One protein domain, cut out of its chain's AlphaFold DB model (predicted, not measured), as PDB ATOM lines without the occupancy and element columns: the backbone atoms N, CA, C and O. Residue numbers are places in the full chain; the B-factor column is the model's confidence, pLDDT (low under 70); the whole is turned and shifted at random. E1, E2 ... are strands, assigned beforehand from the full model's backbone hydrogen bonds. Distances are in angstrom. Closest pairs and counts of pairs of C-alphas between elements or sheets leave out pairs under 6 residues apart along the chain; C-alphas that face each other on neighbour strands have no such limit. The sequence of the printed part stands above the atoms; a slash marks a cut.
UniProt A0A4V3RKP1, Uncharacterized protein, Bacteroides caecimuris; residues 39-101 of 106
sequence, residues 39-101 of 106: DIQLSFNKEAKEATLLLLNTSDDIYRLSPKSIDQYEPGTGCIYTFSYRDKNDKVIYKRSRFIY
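AT A GLANCE: This is residues 39 to 101 of the 106 residues of an uncharacterized protein of Bacteroides caecimuris (UniProt A0A4V3RKP1). Two separate two-stranded hairpins, E1 with E2 and E3 with E4, lie loosely together with E2 near E3, and a long loop, residues 58 to 78, arches from one hairpin to the other, residues 59 to 64 sticking out. The printed part has 63 residues and four strands, E1 to E4 in chain order, in two antiparallel sheets; its class is all strand. It is loose, radius of gyration of the C-alphas 13.6 A, spanning 38 by 30 by 19 A.

HOW THE PARTS SIT: E1, residues 39 to 45, and E2, residues 50 to 57, form an antiparallel hairpin at 167 degrees; N 41 and O 54 are within hydrogen-bond range at 2.9 A. E3, residues 79 to 86, and E4, residues 92 to 100, form another at 168 degrees, with N 83 and O 96 at 2.8 A. E2 and E3 are near each other, with 10 pairs of C-alphas within 10 A. E1 is apart from E3 and E4.

IN THESE COORDINATES: E1 begins at C-alpha 39 (23.536, -13.678, 15.366) and is 20.2 A long; E2 is 22.4 A and E3 21.9 A. E4, 22.4 A, ends at C-alpha 100 (24.473, -6.779, 40.617).

THE WHOLE: The C-alphas farthest apart, of Pro 75 and Asn 89, are 38.7 A apart. The printed part has no cut; the link E2 to E3 is long. Residues 63 to 80 and 99 to 101 have pLDDT under 70.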
ATOM      1  N   ASP A  39      24.940 -14.020  15.556       82.44
ATOM      2  CA  ASP A  39      23.536 -13.678  15.366       82.44
ATOM      3  C   ASP A  39      22.923 -13.219  16.693       82.44
ATOM      4  O   ASP A  39      23.204 -13.774  17.759       82.44
ATOM      5  N   ILE A  40      22.063 -12.200  16.630       82.12
ATOM      6  CA  ILE A  40      21.501 -11.528  17.806       82.12
ATOM      7  C   ILE A  40      19.977 -11.596  17.762       82.12
ATOM      8  O   ILE A  40      19.360 -11.180  16.782       82.12
ATOM      9  N   GLN A  41      19.359 -12.048  18.853       87.38
ATOM     10  CA  GLN A  41      17.914 -11.958  19.058       87.38
ATOM     11  C   GLN A  41      17.617 -11.353  20.429       87.38
ATOM     12  O   GLN A  41      18.149 -11.796  21.445       87.38
ATOM     13  N   LEU A  42      16.752 -10.341  20.455       88.50
ATOM     14  CA  LEU A  42      16.291  -9.686  21.675       88.50
ATOM     15  C   LEU A  42      14.793  -9.938  21.839       88.50
ATOM     16  O   LEU A  42      14.012  -9.652  20.932       88.50
ATOM     17  N   SER A  43      14.390 -10.432  23.004       89.56
ATOM     18  CA  SER A  43      12.986 -10.589  23.371       89.56
ATOM     19  C   SER A  43      12.694  -9.925  24.713       89.56
ATOM     20  O   SER A  43      13.554  -9.837  25.591       89.56
ATOM     21  N   PHE A  44      11.468  -9.421  24.861       90.81
ATOM     22  CA  PHE A  44      10.993  -8.800  26.092       90.81
ATOM     23  C   PHE A  44       9.641  -9.390  26.490       90.81
ATOM     24  O   PHE A  44       8.660  -9.284  25.753       90.81
ATOM     25  N   ASN A  45       9.589  -9.993  27.674       90.94
ATOM     26  CA  ASN A  45       8.365 -10.449  28.305       90.94
ATOM     27  C   ASN A  45       7.884  -9.378  29.293       90.94
ATOM     28  O   ASN A  45       8.455  -9.198  30.369       90.94
ATOM     29  N   LYS A  46       6.804  -8.679  28.932       88.56
ATOM     30  CA  LYS A  46       6.232  -7.592  29.739       88.56
ATOM     31  C   LYS A  46       5.644  -8.070  31.069       88.56
ATOM     32  O   LYS A  46       5.756  -7.351  32.059       88.56
ATOM     33  N   GLU A  47       5.019  -9.244  31.096       91.00
ATOM     34  CA  GLU A  47       4.362  -9.787  32.294       91.00
ATOM     35  C   GLU A  47       5.394 -10.220  33.336       91.00
ATOM     36  O   GLU A  47       5.300  -9.839  34.501       91.00
ATOM     37  N   ALA A  48       6.430 -10.938  32.893       85.25
ATOM     38  CA  ALA A  48       7.547 -11.355  33.739       85.25
ATOM     39  C   ALA A  48       8.574 -10.234  33.992       85.25
ATOM     40  O   ALA A  48       9.465 -10.402  34.821       85.25
ATOM     41  N   LYS A  49       8.460  -9.099  33.283       82.38
ATOM     42  CA  LYS A  49       9.456  -8.011  33.244       82.38
ATOM     43  C   LYS A  49      10.864  -8.524  32.915       82.38
ATOM     44  O   LYS A  49      11.851  -8.078  33.494       82.38
ATOM     45  N   GLU A  50      10.948  -9.465  31.979       79.94
ATOM     46  CA  GLU A  50      12.192 -10.131  31.595       79.94
ATOM     47  C   GLU A  50      12.640  -9.668  30.207       79.94
ATOM     48  O   GLU A  50      11.852  -9.667  29.262       79.94
ATOM     49  N   ALA A  51      13.914  -9.304  30.073       82.56
ATOM     50  CA  ALA A  51      14.564  -9.099  28.783       82.56
ATOM     51  C   ALA A  51      15.572 -10.230  28.550       82.56
ATOM     52  O   ALA A  51      16.453 -10.451  29.381       82.56
ATOM     53  N   THR A  52      15.461 -10.919  27.417       83.06
ATOM     54  CA  THR A  52      16.374 -11.996  27.029       83.06
ATOM     55  C   THR A  52      17.140 -11.595  25.776       83.06
ATOM     56  O   THR A  52      16.550 -11.282  24.744       83.06
ATOM     57  N   LEU A  53      18.469 -11.635  25.868       83.62
ATOM     58  CA  LEU A  53      19.384 -11.471  24.743       83.62
ATOM     59  C   LEU A  53      19.983 -12.837  24.397       83.62
ATOM     60  O   LEU A  53      20.779 -13.380  25.166       83.62
ATOM     61  N   LEU A  54      19.598 -13.388  23.250       83.62
ATOM     62  CA  LEU A  54      20.174 -14.605  22.692       83.62
ATOM     63  C   LEU A  54      21.252 -14.228  21.675       83.62
ATOM     64  O   LEU A  54      21.006 -13.454  20.753       83.62
ATOM     65  N   LEU A  55      22.443 -14.792  21.862       83.12
ATOM     66  CA  LEU A  55      23.598 -14.593  20.994       83.12
ATOM     67  C   LEU A  55      24.028 -15.959  20.472       83.12
ATOM     68  O   LEU A  55      24.472 -16.804  21.253       83.12
ATOM     69  N   LEU A  56      23.861 -16.185  19.174       85.25
ATOM     70  CA  LEU A  56      24.263 -17.419  18.510       85.25
ATOM     71  C   LEU A  56      25.591 -17.178  17.801       85.25
ATOM     72  O   LEU A  56      25.656 -16.431  16.835       85.25
ATOM     73  N   ASN A  57      26.645 -17.820  18.293       80.00
ATOM     74  CA  ASN A  57      27.946 -17.789  17.641       80.00
ATOM     75  C   ASN A  57      27.971 -18.794  16.483       80.00
ATOM     76  O   ASN A  57      27.801 -19.994  16.706       80.00
ATOM     77  N   THR A  58      28.165 -18.295  15.269       81.88
ATOM     78  CA  THR A  58      28.230 -19.071  14.026       81.88
ATOM     79  C   THR A  58      29.671 -19.292  13.555       81.88
ATOM     80  O   THR A  58      29.871 -19.920  12.515       81.88
ATOM     81  N   SER A  59      30.673 -18.805  14.300       79.06
ATOM     82  CA  SER A  59      32.092 -19.055  14.030       79.06
ATOM     83  C   SER A  59      32.667 -20.213  14.855       79.06
ATOM     84  O   SER A  59      32.072 -20.672  15.831       79.06
ATOM     85  N   ASP A  60      33.867 -20.658  14.469       78.44
ATOM     86  CA  ASP A  60      34.649 -21.663  15.201       78.44
ATOM     87  C   ASP A  60      35.396 -21.078  16.422       78.44
ATOM     88  O   ASP A  60      35.908 -21.823  17.261       78.44
ATOM     89  N   ASP A  61      35.454 -19.747  16.546       78.75
ATOM     90  CA  ASP A  61      36.150 -19.047  17.629       78.75
ATOM     91  C   ASP A  61      35.263 -18.896  18.868       78.75
ATOM     92  O   ASP A  61      34.056 -18.695  18.774       78.75
ATOM     93  N   ILE A  62      35.851 -18.920  20.068       70.00
ATOM     94  CA  ILE A  62      35.100 -18.728  21.320       70.00
ATOM     95  C   ILE A  62      35.158 -17.261  21.754       70.00
ATOM     96  O   ILE A  62      36.203 -16.763  22.174       70.00
ATOM     97  N   TYR A  63      34.002 -16.593  21.778       69.50
ATOM     98  CA  TYR A  63      33.876 -15.241  22.327       69.50
ATOM     99  C   TYR A  63      33.406 -15.256  23.782       69.50
ATOM    100  O   TYR A  63      32.326 -15.747  24.122       69.50
ATOM    101  N   ARG A  64      34.204 -14.653  24.668       67.25
ATOM    102  CA  ARG A  64      33.824 -14.443  26.066       67.25
ATOM    103  C   ARG A  64      33.120 -13.101  26.232       67.25
ATOM    104  O   ARG A  64      33.749 -12.049  26.200       67.25
ATOM    105  N   LEU A  65      31.830 -13.152  26.536       67.19
ATOM    106  CA  LEU A  65      31.069 -11.984  26.967       67.19
ATOM    107  C   LEU A  65      31.348 -11.714  28.444       67.19
ATOM    108  O   LEU A  65      31.117 -12.567  29.301       67.19
ATOM    109  N   SER A  66      31.861 -10.524  28.739       62.66
ATOM    110  CA  SER A  66      32.058 -10.060  30.109       62.66
ATOM    111  C   SER A  66      31.172  -8.833  30.313       62.66
ATOM    112  O   SER A  66      31.406  -7.831  29.638       62.66
ATOM    113  N   PRO A  67      30.139  -8.886  31.177       62.34
ATOM    114  CA  PRO A  67      29.390  -7.682  31.516       62.34
ATOM    115  C   PRO A  67      30.348  -6.641  32.098       62.34
ATOM    116  O   PRO A  67      31.369  -7.007  32.693       62.34
ATOM    117  N   LYS A  68      30.004  -5.358  31.930       59.97
ATOM    118  CA  LYS A  68      30.746  -4.253  32.545       59.97
ATOM    119  C   LYS A  68      30.963  -4.536  34.032       59.97
ATOM    120  O   LYS A  68      30.109  -5.122  34.705       59.97
ATOM    121  N   SER A  69      32.146  -4.180  34.512       59.06
ATOM    122  CA  SER A  69      32.517  -4.336  35.910       59.06
ATOM    123  C   SER A  69      31.642  -3.449  36.804       59.06
ATOM    124  O   SER A  69      31.024  -2.484  36.360       59.06
ATOM    125  N   ILE A  70      31.538  -3.844  38.073       59.06
ATOM    126  CA  ILE A  70      30.647  -3.223  39.065       59.06
ATOM    127  C   ILE A  70      30.986  -1.747  39.346       59.06
ATOM    128  O   ILE A  70      30.136  -1.001  39.805       59.06
ATOM    129  N   ASP A  71      32.207  -1.322  39.027       61.34
ATOM    130  CA  ASP A  71      32.704   0.057  39.116       61.34
ATOM    131  C   ASP A  71      32.031   1.030  38.129       61.34
ATOM    132  O   ASP A  71      32.146   2.238  38.303       61.34
ATOM    133  N   GLN A  72      31.320   0.530  37.112       62.12
ATOM    134  CA  GLN A  72      30.559   1.341  36.145       62.12
ATOM    135  C   GLN A  72      29.039   1.269  36.370       62.12
ATOM    136  O   GLN A  72      28.264   1.506  35.442       62.12
ATOM    137  N   TYR A  73      28.608   0.874  37.568       61.31
ATOM    138  CA  TYR A  73      27.197   0.736  37.921       61.31
ATOM    139  C   TYR A  73      26.525   2.095  38.173       61.31
ATOM    140  O   TYR A  73      27.081   2.962  38.844       61.31
ATOM    141  N   GLU A  74      25.295   2.250  37.674       61.97
ATOM    142  CA  GLU A  74      24.426   3.389  37.976       61.97
ATOM    143  C   GLU A  74      23.441   3.022  39.101       61.97
ATOM    144  O   GLU A  74      22.657   2.076  38.947       61.97
ATOM    145  N   PRO A  75      23.427   3.748  40.233       60.69
ATOM    146  CA  PRO A  75      22.531   3.434  41.338       60.69
ATOM    147  C   PRO A  75      21.046   3.441  40.954       60.69
ATOM    148  O   PRO A  75      20.568   4.325  40.250       60.69
ATOM    149  N   GLY A  76      20.303   2.434  41.426       58.16
ATOM    150  CA  GLY A  76      18.886   2.229  41.093       58.16
ATOM    151  C   GLY A  76      18.628   1.352  39.859       58.16
ATOM    152  O   GLY A  76      17.470   1.083  39.551       58.16
ATOM    153  N   THR A  77      19.674   0.854  39.185       60.28
ATOM    154  CA  THR A  77      19.563   0.023  37.965       60.28
ATOM    155  C   THR A  77      19.832  -1.473  38.193       60.28
ATOM    156  O   THR A  77      20.094  -2.219  37.248       60.28
ATOM    157  N   GLY A  78      19.765  -1.936  39.447       58.56
ATOM    158  CA  GLY A  78      20.074  -3.318  39.832       58.56
ATOM    159  C   GLY A  78      19.304  -4.363  39.015       58.56
ATOM    160  O   GLY A  78      18.077  -4.323  38.925       58.56
ATOM    161  N   CYS A  79      20.030  -5.315  38.424       60.69
ATOM    162  CA  CYS A  79      19.470  -6.372  37.586       60.69
ATOM    163  C   CYS A  79      20.208  -7.701  37.824       60.69
ATOM    164  O   CYS A  79      21.416  -7.734  38.083       60.69
ATOM    165  N   ILE A  80      19.476  -8.816  37.745       65.38
ATOM    166  CA  ILE A  80      20.069 -10.156  37.722       65.38
ATOM    167  C   ILE A  80      20.458 -10.461  36.282       65.38
ATOM    168  O   ILE A  80      19.595 -10.661  35.431       65.38
ATOM    169  N   TYR A  81      21.757 -10.595  36.023       71.56
ATOM    170  CA  TYR A  81      22.224 -11.144  34.755       71.56
ATOM    171  C   TYR A  81      22.421 -12.643  34.903       71.56
ATOM    172  O   TYR A  81      23.172 -13.106  35.767       71.56
ATOM    173  N   THR A  82      21.766 -13.407  34.037       73.19
ATOM    174  CA  THR A  82      22.008 -14.840  33.903       73.19
ATOM    175  C   THR A  82      22.663 -15.109  32.561       73.19
ATOM    176  O   THR A  82      22.059 -14.907  31.515       73.19
ATOM    177  N   PHE A  83      23.900 -15.599  32.597       77.19
ATOM    178  CA  PHE A  83      24.610 -16.093  31.424       77.19
ATOM    179  C   PHE A  83      24.410 -17.598  31.335       77.19
ATOM    180  O   PHE A  83      24.725 -18.313  32.289       77.19
ATOM    181  N   SER A  84      23.926 -18.084  30.195       81.75
ATOM    182  CA  SER A  84      23.921 -19.512  29.886       81.75
ATOM    183  C   SER A  84      24.651 -19.770  28.577       81.75
ATOM    184  O   SER A  84      24.249 -19.224  27.553       81.75
ATOM    185  N   TYR A  85      25.667 -20.630  28.604       81.50
ATOM    186  CA  TYR A  85      26.224 -21.215  27.389       81.50
ATOM    187  C   TYR A  85      25.502 -22.524  27.110       81.50
ATOM    188  O   TYR A  85      25.317 -23.349  28.013       81.50
ATOM    189  N   ARG A  86      25.090 -22.697  25.858       85.75
ATOM    190  CA  ARG A  86      24.424 -23.899  25.372       85.75
ATOM    191  C   ARG A  86      25.271 -24.532  24.281       85.75
ATOM    192  O   ARG A  86      25.974 -23.821  23.567       85.75
ATOM    193  N   ASP A  87      25.242 -25.854  24.198       84.88
ATOM    194  CA  ASP A  87      25.834 -26.564  23.071       84.88
ATOM    195  C   ASP A  87      24.909 -26.525  21.840       84.88
ATOM    196  O   ASP A  87      23.795 -25.999  21.877       84.88
ATOM    197  N   LYS A  88      25.374 -27.113  20.734       84.69
ATOM    198  CA  LYS A  88      24.637 -27.188  19.464       84.69
ATOM    199  C   LYS A  88      23.288 -27.922  19.530       84.69
ATOM    200  O   LYS A  88      22.509 -27.810  18.593       84.69
ATOM    201  N   ASN A  89      23.022 -28.687  20.590       90.00
ATOM    202  CA  ASN A  89      21.761 -29.400  20.807       90.00
ATOM    203  C   ASN A  89      20.839 -28.643  21.782       90.00
ATOM    204  O   ASN A  89      19.934 -29.241  22.357       90.00
ATOM    205  N   ASP A  90      21.107 -27.354  22.017       83.94
ATOM    206  CA  ASP A  90      20.418 -26.492  22.984       83.94
ATOM    207  C   ASP A  90      20.562 -26.941  24.455       83.94
ATOM    208  O   ASP A  90      19.875 -26.449  25.355       83.94
ATOM    209  N   LYS A  91      21.506 -27.844  24.758       91.19
ATOM    210  CA  LYS A  91      21.764 -28.261  26.138       91.19
ATOM    211  C   LYS A  91      22.605 -27.204  26.845       91.19
ATOM    212  O   LYS A  91      23.704 -26.872  26.408       91.19
ATOM    213  N   VAL A  92      22.134 -26.717  27.993       87.94
ATOM    214  CA  VAL A  92      22.904 -25.802  28.850       87.94
ATOM    215  C   VAL A  92      24.141 -26.525  29.394       87.94
ATOM    216  O   VAL A  92      24.021 -27.467  30.177       87.94
ATOM    217  N   ILE A  93      25.329 -26.066  28.997       89.31
ATOM    218  CA  ILE A  93      26.624 -26.608  29.446       89.31
ATOM    219  C   ILE A  93      27.250 -25.770  30.560       89.31
ATOM    220  O   ILE A  93      28.076 -26.262  31.324       89.31
ATOM    221  N   TYR A  94      26.839 -24.510  30.687       83.88
ATOM    222  CA  TYR A  94      27.257 -23.632  31.771       83.88
ATOM    223  C   TYR A  94      26.182 -22.591  32.041       83.88
ATOM    224  O   TYR A  94      25.625 -22.010  31.110       83.88
ATOM    225  N   LYS A  95      25.921 -22.316  33.320       84.69
ATOM    226  CA  LYS A  95      25.009 -21.260  33.757       84.69
ATOM    227  C   LYS A  95      25.621 -20.512  34.931       84.69
ATOM    228  O   LYS A  95      26.032 -21.124  35.912       84.69
ATOM    229  N   ARG A  96      25.637 -19.186  34.852       80.12
ATOM    230  CA  ARG A  96      26.012 -18.314  35.964       80.12
ATOM    231  C   ARG A  96      25.005 -17.190  36.077       80.12
ATOM    232  O   ARG A  96      24.850 -16.407  35.146       80.12
ATOM    233  N   SER A  97      24.391 -17.080  37.243       76.62
ATOM    234  CA  SER A  97      23.617 -15.904  37.617       76.62
ATOM    235  C   SER A  97      24.471 -15.023  38.520       76.62
ATOM    236  O   SER A  97      25.177 -15.522  39.399       76.62
ATOM    237  N   ARG A  98      24.451 -13.714  38.283       70.44
ATOM    238  CA  ARG A  98      25.056 -12.721  39.169       70.44
ATOM    239  C   ARG A  98      24.014 -11.653  39.462       70.44
ATOM    240  O   ARG A  98      23.482 -11.038  38.543       70.44
ATOM    241  N   PHE A  99      23.751 -11.454  40.745       64.69
ATOM    242  CA  PHE A  99      23.050 -10.277  41.231       64.69
ATOM    243  C   PHE A  99      24.044  -9.114  41.228       64.69
ATOM    244  O   PHE A  99      25.133  -9.247  41.788       64.69
ATOM    245  N   ILE A 100      23.713  -8.025  40.540       61.81
ATOM    246  CA  ILE A 100      24.473  -6.779  40.617       61.81
ATOM    247  C   ILE A 100      23.606  -5.809  41.418       61.81
ATOM    248  O   ILE A 100      22.576  -5.348  40.928       61.81
ATOM    249  N   TYR A 101      24.004  -5.569  42.664       57.72
ATOM    250  CA  TYR A 101      23.424  -4.572  43.557       57.72
ATOM    251  C   TYR A 101      24.552  -3.816  44.249       57.72
ATOM    252  O   TYR A 101      25.615  -4.382  44.508       57.72
TER     253      TYR A 101